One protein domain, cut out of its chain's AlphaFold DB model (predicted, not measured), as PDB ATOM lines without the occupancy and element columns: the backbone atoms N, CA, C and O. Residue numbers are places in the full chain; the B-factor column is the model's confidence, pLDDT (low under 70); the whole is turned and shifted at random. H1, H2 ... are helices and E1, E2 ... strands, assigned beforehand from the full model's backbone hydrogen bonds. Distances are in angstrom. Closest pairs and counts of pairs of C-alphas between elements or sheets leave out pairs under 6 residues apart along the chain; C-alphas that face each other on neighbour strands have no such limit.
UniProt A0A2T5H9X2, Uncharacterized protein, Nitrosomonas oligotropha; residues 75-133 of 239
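AT A GLANCE: This is residues 75 to 133 of the 239 residues of an uncharacterized protein of Nitrosomonas oligotropha (UniProt A0A2T5H9X2). What does the model look like? It is a loose, flat helical hairpin of unequal arms: H1 runs beside the first part of the longer H2, and past the far end of H2 the chain folds back into the short H3 and E1. The free residues 123 to 129 stick out at that end. What is it made of? The printed part has 59 residues, mostly helix, with three named helices and one named strand in the order H1, H2, H3, E1. How large is it? The whole is loose, with a radius of gyration of the C-alphas of 13.0 A, and spans 40 by 22 by 10 A.

HOW THE PARTS SIT: How do the two long helices stand? H1, residues 84 to 96, and H2, residues 101 to 123, form a helical hairpin and touch, H2 with residues 104 to 111 alone; their closest C-alphas, those of Ile 94 and Ala 104, are 6.4 A apart. They run opposite ways at a shallow tilt of 9 degrees. Where do the last elements sit? H3, residues 127 to 130, is close to H2 but not clearly touching, the closest C-alphas being those of Lys 122 and Asn 130, 6.6 A apart. E1, residues 131 to 133, pairs with no named strand and meets H3 only through their link. H1 is apart from H3 and E1, and H2 is apart from E1. What do the helix backbones show? In H1 and H2 every O i to N i+4 pair is within hydrogen-bond range; H3 is too short for such a pair.

IN THESE COORDINATES: Where does H1 begin? Residues 75 to 83 come before it, and C-alpha 84 is at (-48.378, -13.279, 12.328); H1 is 18.6 A long. Where does H2 run? It goes from C-alpha 101 at (-52.909, -33.447, 15.486) to C-alpha 123, 32.8 A. Where does E1 end? C-alpha 133 is at (-37.078, -1.075, 4.821); H3 is 5.7 A long and E1 7.1 A.

THE WHOLE: Which C-alphas are farthest apart? Those of Glu 100 and Pro 126, 40.0 A. Is anything missing or uncertain? The printed part has no cut, the links H1 to H2, H2 to H3 and H3 to E1 are tight, and no printed residue is under 70 in pLDDT.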
ATOM      1  N   ASP A  75     -43.976  -7.991  12.028       93.56
ATOM      2  CA  ASP A  75     -45.114  -8.887  12.242       93.56
ATOM      3  C   ASP A  75     -45.570  -9.609  10.955       93.56
ATOM      4  O   ASP A  75     -46.174 -10.681  11.027       93.56
ATOM      5  N   ASP A  76     -45.209  -9.059   9.795       91.00
ATOM      6  CA  ASP A  76     -45.513  -9.598   8.465       91.00
ATOM      7  C   ASP A  76     -44.326 -10.398   7.888       91.00
ATOM      8  O   ASP A  76     -44.408 -10.990   6.813       91.00
ATOM      9  N   ASN A  77     -43.213 -10.482   8.625       90.69
ATOM     10  CA  ASN A  77     -42.052 -11.275   8.241       90.69
ATOM     11  C   ASN A  77     -42.194 -12.722   8.732       90.69
ATOM     12  O   ASN A  77     -42.186 -12.996   9.936       90.69
ATOM     13  N   LYS A  78     -42.254 -13.677   7.803       90.69
ATOM     14  CA  LYS A  78     -42.380 -15.110   8.113       90.69
ATOM     15  C   LYS A  78     -41.191 -15.710   8.876       90.69
ATOM     16  O   LYS A  78     -41.350 -16.665   9.628       90.69
ATOM     17  N   TYR A  79     -40.005 -15.113   8.752       90.69
ATOM     18  CA  TYR A  79     -38.807 -15.541   9.480       90.69
ATOM     19  C   TYR A  79     -38.731 -14.961  10.899       90.69
ATOM     20  O   TYR A  79     -37.894 -15.384  11.699       90.69
ATOM     21  N   GLN A  80     -39.596 -13.996  11.232       93.12
ATOM     22  CA  GLN A  80     -39.648 -13.407  12.561       93.12
ATOM     23  C   GLN A  80     -40.387 -14.340  13.526       93.12
ATOM     24  O   GLN A  80     -41.588 -14.583  13.421       93.12
ATOM     25  N   LEU A  81     -39.673 -14.832  14.538       93.00
ATOM     26  CA  LEU A  81     -40.257 -15.704  15.553       93.00
ATOM     27  C   LEU A  81     -41.372 -14.978  16.324       93.00
ATOM     28  O   LEU A  81     -41.160 -13.896  16.876       93.00
ATOM     29  N   GLY A  82     -42.557 -15.596  16.365       93.69
ATOM     30  CA  GLY A  82     -43.751 -15.041  17.008       93.69
ATOM     31  C   GLY A  82     -44.513 -14.004  16.171       93.69
ATOM     32  O   GLY A  82     -45.427 -13.375  16.706       93.69
ATOM     33  N   SER A  83     -44.171 -13.810  14.896       95.62
ATOM     34  CA  SER A  83     -44.929 -12.947  13.979       95.62
ATOM     35  C   SER A  83     -46.243 -13.595  13.520       95.62
ATOM     36  O   SER A  83     -46.448 -14.807  13.686       95.62
ATOM     37  N   LEU A  84     -47.150 -12.791  12.959       95.25
ATOM     38  CA  LEU A  84     -48.378 -13.279  12.328       95.25
ATOM     39  C   LEU A  84     -48.073 -14.071  11.054       95.25
ATOM     40  O   LEU A  84     -48.597 -15.172  10.899       95.25
ATOM     41  N   ALA A  85     -47.162 -13.585  10.210       94.06
ATOM     42  CA  ALA A  85     -46.761 -14.304   9.000       94.06
ATOM     43  C   ALA A  85     -46.146 -15.682   9.305       94.06
ATOM     44  O   ALA A  85     -46.446 -16.665   8.630       94.06
ATOM     45  N   ALA A  86     -45.355 -15.801  10.380       95.25
ATOM     46  CA  ALA A  86     -44.818 -17.090  10.820       95.25
ATOM     47  C   ALA A  86     -45.921 -18.064  11.281       95.25
ATOM     48  O   ALA A  86     -45.771 -19.279  11.158       95.25
ATOM     49  N   LEU A  87     -47.034 -17.551  11.827       96.62
ATOM     50  CA  LEU A  87     -48.185 -18.380  12.203       96.62
ATOM     51  C   LEU A  87     -48.911 -18.917  10.971       96.62
ATOM     52  O   LEU A  87     -49.365 -20.060  10.981       96.62
ATOM     53  N   GLU A  88     -49.070 -18.084   9.947       95.94
ATOM     54  CA  GLU A  88     -49.707 -18.471   8.690       95.94
ATOM     55  C   GLU A  88     -48.886 -19.546   7.976       95.94
ATOM     56  O   GLU A  88     -49.423 -20.619   7.705       95.94
ATOM     57  N   GLU A  89     -47.573 -19.346   7.826       95.50
ATOM     58  CA  GLU A  89     -46.667 -20.349   7.243       95.50
ATOM     59  C   GLU A  89     -46.677 -21.661   8.049       95.50
ATOM     60  O   GLU A  89     -46.715 -22.755   7.483       95.50
ATOM     61  N   LEU A  90     -46.717 -21.582   9.387       95.75
ATOM     62  CA  LEU A  90     -46.837 -22.765  10.239       95.75
ATOM     63  C   LEU A  90     -48.143 -23.533   9.980       95.75
ATOM     64  O   LEU A  90     -48.127 -24.763   9.912       95.75
ATOM     65  N   LYS A  91     -49.272 -22.829   9.848       96.12
ATOM     66  CA  LYS A  91     -50.574 -23.449   9.561       96.12
ATOM     67  C   LYS A  91     -50.591 -24.097   8.184       96.12
ATOM     68  O   LYS A  91     -51.071 -25.221   8.062       96.12
ATOM     69  N   GLU A  92     -50.056 -23.420   7.173       96.06
ATOM     70  CA  GLU A  92     -49.918 -23.976   5.826       96.06
ATOM     71  C   GLU A  92     -49.071 -25.248   5.845       96.06
ATOM     72  O   GLU A  92     -49.492 -26.272   5.308       96.06
ATOM     73  N   ARG A  93     -47.934 -25.228   6.551       95.88
ATOM     74  CA  ARG A  93     -47.065 -26.400   6.704       95.88
ATOM     75  C   ARG A  93     -47.784 -27.578   7.358       95.88
ATOM     76  O   ARG A  93     -47.692 -28.689   6.850       95.88
ATOM     77  N   ILE A  94     -48.530 -27.342   8.441       96.25
ATOM     78  CA  ILE A  94     -49.321 -28.385   9.119       96.25
ATOM     79  C   ILE A  94     -50.276 -29.077   8.137       96.25
ATOM     80  O   ILE A  94     -50.410 -30.299   8.174       96.25
ATOM     81  N   VAL A  95     -50.910 -28.308   7.248       96.12
ATOM     82  CA  VAL A  95     -51.836 -28.836   6.238       96.12
ATOM     83  C   VAL A  95     -51.093 -29.584   5.128       96.12
ATOM     84  O   VAL A  95     -51.474 -30.703   4.796       96.12
ATOM     85  N   ILE A  96     -50.041 -28.987   4.558       96.00
ATOM     86  CA  ILE A  96     -49.296 -29.541   3.415       96.00
ATOM     87  C   ILE A  96     -48.573 -30.836   3.795       96.00
ATOM     88  O   ILE A  96     -48.608 -31.810   3.044       96.00
ATOM     89  N   GLU A  97     -47.929 -30.855   4.959       95.88
ATOM     90  CA  GLU A  97     -47.174 -32.011   5.453       95.88
ATOM     91  C   GLU A  97     -48.068 -33.027   6.177       95.88
ATOM     92  O   GLU A  97     -47.599 -34.100   6.551       95.88
ATOM     93  N   ASN A  98     -49.362 -32.718   6.339       94.62
ATOM     94  CA  ASN A  98     -50.350 -33.543   7.031       94.62
ATOM     95  C   ASN A  98     -49.878 -33.952   8.441       94.62
ATOM     96  O   ASN A  98     -49.906 -35.128   8.812       94.62
ATOM     97  N   ILE A  99     -49.402 -32.960   9.201       95.19
ATOM     98  CA  ILE A  99     -48.832 -33.149  10.539       95.19
ATOM     99  C   ILE A  99     -49.907 -33.690  11.488       95.19
ATOM    100  O   ILE A  99     -51.030 -33.183  11.544       95.19
ATOM    101  N   GLU A 100     -49.542 -34.708  12.269       96.12
ATOM    102  CA  GLU A 100     -50.427 -35.329  13.253       96.12
ATOM    103  C   GLU A 100     -50.935 -34.311  14.279       96.12
ATOM    104  O   GLU A 100     -50.205 -33.438  14.754       96.12
ATOM    105  N   LYS A 101     -52.201 -34.455  14.683       95.31
ATOM    106  CA  LYS A 101     -52.909 -33.447  15.486       95.31
ATOM    107  C   LYS A 101     -52.162 -33.047  16.765       95.31
ATOM    108  O   LYS A 101     -52.075 -31.864  17.076       95.31
ATOM    109  N   ASN A 102     -51.609 -34.017  17.492       95.75
ATOM    110  CA  ASN A 102     -50.898 -33.756  18.748       95.75
ATOM    111  C   ASN A 102     -49.605 -32.949  18.525       95.75
ATOM    112  O   ASN A 102     -49.244 -32.093  19.333       95.75
ATOM    113  N   GLU A 103     -48.901 -33.223  17.426       95.44
ATOM    114  CA  GLU A 103     -47.686 -32.497  17.057       95.44
ATOM    115  C   GLU A 103     -48.032 -31.080  16.589       95.44
ATOM    116  O   GLU A 103     -47.426 -30.113  17.052       95.44
ATOM    117  N   ALA A 104     -49.079 -30.936  15.773       95.00
ATOM    118  CA  ALA A 104     -49.603 -29.642  15.351       95.00
ATOM    119  C   ALA A 104     -50.015 -28.760  16.545       95.00
ATOM    120  O   ALA A 104     -49.647 -27.586  16.597       95.00
ATOM    121  N   GLU A 105     -50.722 -29.315  17.535       96.25
ATOM    122  CA  GLU A 105     -51.081 -28.603  18.773       96.25
ATOM    123  C   GLU A 105     -49.841 -28.131  19.543       96.25
ATOM    124  O   GLU A 105     -49.803 -26.997  20.023       96.25
ATOM    125  N   THR A 106     -48.798 -28.962  19.602       96.88
ATOM    126  CA  THR A 106     -47.533 -28.615  20.265       96.88
ATOM    127  C   THR A 106     -46.835 -27.449  19.560       96.88
ATOM    128  O   THR A 106     -46.407 -26.498  20.215       96.88
ATOM    129  N   LEU A 107     -46.752 -27.482  18.225       95.88
ATOM    130  CA  LEU A 107     -46.161 -26.403  17.427       95.88
ATOM    131  C   LEU A 107     -46.936 -25.083  17.570       95.88
ATOM    132  O   LEU A 107     -46.333 -24.013  17.670       95.88
ATOM    133  N   LEU A 108     -48.270 -25.147  17.606       95.88
ATOM    134  CA  LEU A 108     -49.120 -23.969  17.783       95.88
ATOM    135  C   LEU A 108     -48.970 -23.350  19.178       95.88
ATOM    136  O   LEU A 108     -48.918 -22.124  19.294       95.88
ATOM    137  N   GLU A 109     -48.857 -24.160  20.235       97.25
ATOM    138  CA  GLU A 109     -48.624 -23.635  21.588       97.25
ATOM    139  C   GLU A 109     -47.223 -23.014  21.713       97.25
ATOM    140  O   GLU A 109     -47.083 -21.930  22.279       97.25
ATOM    141  N   GLN A 110     -46.198 -23.613  21.094       96.06
ATOM    142  CA  GLN A 110     -44.862 -23.008  21.011       96.06
ATOM    143  C   GLN A 110     -44.890 -21.644  20.307       96.06
ATOM    144  O   GLN A 110     -44.280 -20.684  20.789       96.06
ATOM    145  N   HIS A 111     -45.616 -21.527  19.187       96.44
ATOM    146  CA  HIS A 111     -45.786 -20.240  18.505       96.44
ATOM    147  C   HIS A 111     -46.494 -19.225  19.405       96.44
ATOM    148  O   HIS A 111     -46.060 -18.081  19.504       96.44
ATOM    149  N   LYS A 112     -47.532 -19.636  20.133       97.19
ATOM    150  CA  LYS A 112     -48.265 -18.766  21.059       97.19
ATOM    151  C   LYS A 112     -47.386 -18.239  22.199       97.19
ATOM    152  O   LYS A 112     -47.469 -17.057  22.538       97.19
ATOM    153  N   GLU A 113     -46.505 -19.070  22.756       97.06
ATOM    154  CA  GLU A 113     -45.500 -18.621  23.727       97.06
ATOM    155  C   GLU A 113     -44.502 -17.631  23.105       97.06
ATOM    156  O   GLU A 113     -44.195 -16.594  23.701       97.06
ATOM    157  N   ALA A 114     -44.021 -17.916  21.892       96.19
ATOM    158  CA  ALA A 114     -43.159 -17.016  21.130       96.19
ATOM    159  C   ALA A 114     -43.842 -15.670  20.833       96.19
ATOM    160  O   ALA A 114     -43.235 -14.617  21.027       96.19
ATOM    161  N   ARG A 115     -45.121 -15.688  20.440       96.50
ATOM    162  CA  ARG A 115     -45.949 -14.505  20.176       96.50
ATOM    163  C   ARG A 115     -46.051 -13.615  21.403       96.50
ATOM    164  O   ARG A 115     -45.931 -12.400  21.282       96.50
ATOM    165  N   LYS A 116     -46.244 -14.207  22.584       96.50
ATOM    166  CA  LYS A 116     -46.294 -13.459  23.844       96.50
ATOM    167  C   LYS A 116     -44.986 -12.698  24.085       96.50
ATOM    168  O   LYS A 116     -45.025 -11.493  24.304       96.50
ATOM    169  N   LYS A 117     -43.840 -13.377  23.955       95.31
ATOM    170  CA  LYS A 117     -42.512 -12.749  24.091       95.31
ATOM    171  C   LYS A 117     -42.288 -11.651  23.049       95.31
ATOM    172  O   LYS A 117     -41.771 -10.587  23.379       95.31
ATOM    173  N   TYR A 118     -42.707 -11.887  21.804       93.94
ATOM    174  CA  TYR A 118     -42.629 -10.899  20.728       93.94
ATOM    175  C   TYR A 118     -43.440  -9.637  21.061       93.94
ATOM    176  O   TYR A 118     -42.893  -8.539  21.008       93.94
ATOM    177  N   LEU A 119     -44.703  -9.775  21.477       94.06
ATOM    178  CA  LEU A 119     -45.559  -8.636  21.834       94.06
ATOM    179  C   LEU A 119     -45.020  -7.844  23.032       94.06
ATOM    180  O   LEU A 119     -44.990  -6.619  22.974       94.06
ATOM    181  N   GLU A 120     -44.530  -8.530  24.067       94.12
ATOM    182  CA  GLU A 120     -43.868  -7.888  25.211       94.12
ATOM    183  C   GLU A 120     -42.640  -7.080  24.760       94.12
ATOM    184  O   GLU A 120     -42.437  -5.950  25.200       94.12
ATOM    185  N   SER A 121     -41.826  -7.616  23.845       90.25
ATOM    186  CA  SER A 121     -40.675  -6.879  23.307       90.25
ATOM    187  C   SER A 121     -41.088  -5.682  22.439       90.25
ATOM    188  O   SER A 121     -40.496  -4.612  22.566       90.25
ATOM    189  N   LYS A 122     -42.142  -5.836  21.626       90.31
ATOM    190  CA  LYS A 122     -42.696  -4.823  20.713       90.31
ATOM    191  C   LYS A 122     -43.245  -3.607  21.458       90.31
ATOM    192  O   LYS A 122     -43.083  -2.481  20.996       90.31
ATOM    193  N   GLU A 123     -43.892  -3.834  22.601       90.50
ATOM    194  CA  GLU A 123     -44.459  -2.780  23.450       90.50
ATOM    195  C   GLU A 123     -43.375  -1.961  24.167       90.50
ATOM    196  O   GLU A 123     -43.533  -0.759  24.371       90.50
ATOM    197  N   ASN A 124     -42.243  -2.591  24.496       90.31
ATOM    198  CA  ASN A 124     -41.127  -1.949  25.196       90.31
ATOM    199  C   ASN A 124     -40.145  -1.206  24.271       90.31
ATOM    200  O   ASN A 124     -39.187  -0.602  24.759       90.31
ATOM    201  N   GLN A 125     -40.346  -1.250  22.952       87.69
ATOM    202  CA  GLN A 125     -39.468  -0.619  21.966       87.69
ATOM    203  C   GLN A 125     -40.125   0.591  21.287       87.69
ATOM    204  O   GLN A 125     -41.352   0.673  21.191       87.69
ATOM    205  N   PRO A 126     -39.326   1.548  20.773       87.69
ATOM    206  CA  PRO A 126     -39.843   2.625  19.940       87.69
ATOM    207  C   PRO A 126     -40.611   2.074  18.736       87.69
ATOM    208  O   PRO A 126     -40.204   1.088  18.126       87.69
ATOM    209  N   LYS A 127     -41.688   2.760  18.335       84.69
ATOM    210  CA  LYS A 127     -42.547   2.316  17.225       84.69
ATOM    211  C   LYS A 127     -41.761   2.030  15.940       84.69
ATOM    212  O   LYS A 127     -42.093   1.065  15.263       84.69
ATOM    213  N   LEU A 128     -40.734   2.829  15.637       85.94
ATOM    214  CA  LEU A 128     -39.881   2.677  14.451       85.94
ATOM    215  C   LEU A 128     -39.116   1.350  14.423       85.94
ATOM    216  O   LEU A 128     -38.976   0.757  13.364       85.94
ATOM    217  N   SER A 129     -38.693   0.840  15.581       87.62
ATOM    218  CA  SER A 129     -37.938  -0.415  15.690       87.62
ATOM    219  C   SER A 129     -38.756  -1.654  15.308       87.62
ATOM    220  O   SER A 129     -38.191  -2.726  15.121       87.62
ATOM    221  N   ASN A 130     -40.077  -1.509  15.163       89.69
ATOM    222  CA  ASN A 130     -40.979  -2.579  14.733       89.69
ATOM    223  C   ASN A 130     -41.105  -2.698  13.206       89.69
ATOM    224  O   ASN A 130     -41.886  -3.526  12.726       89.69
ATOM    225  N   TYR A 131     -40.358  -1.879  12.467       90.81
ATOM    226  CA  TYR A 131     -40.380  -1.820  11.017       90.81
ATOM    227  C   TYR A 131     -38.968  -1.908  10.443       90.81
ATOM    228  O   TYR A 131     -37.987  -1.606  11.126       90.81
ATOM    229  N   TYR A 132     -38.880  -2.330   9.187       89.06
ATOM    230  CA  TYR A 132     -37.645  -2.374   8.414       89.06
ATOM    231  C   TYR A 132     -37.915  -1.952   6.960       89.06
ATOM    232  O   TYR A 132     -39.062  -2.044   6.516       89.06
ATOM    233  N   PRO A 133     -36.896  -1.494   6.209       90.44
ATOM    234  CA  PRO A 133     -37.078  -1.075   4.821       90.44
ATOM    235  C   PRO A 133     -37.689  -2.186   3.963       90.44
ATOM    236  O   PRO A 133     -37.200  -3.317   3.970       90.44
TER     237      PRO A 133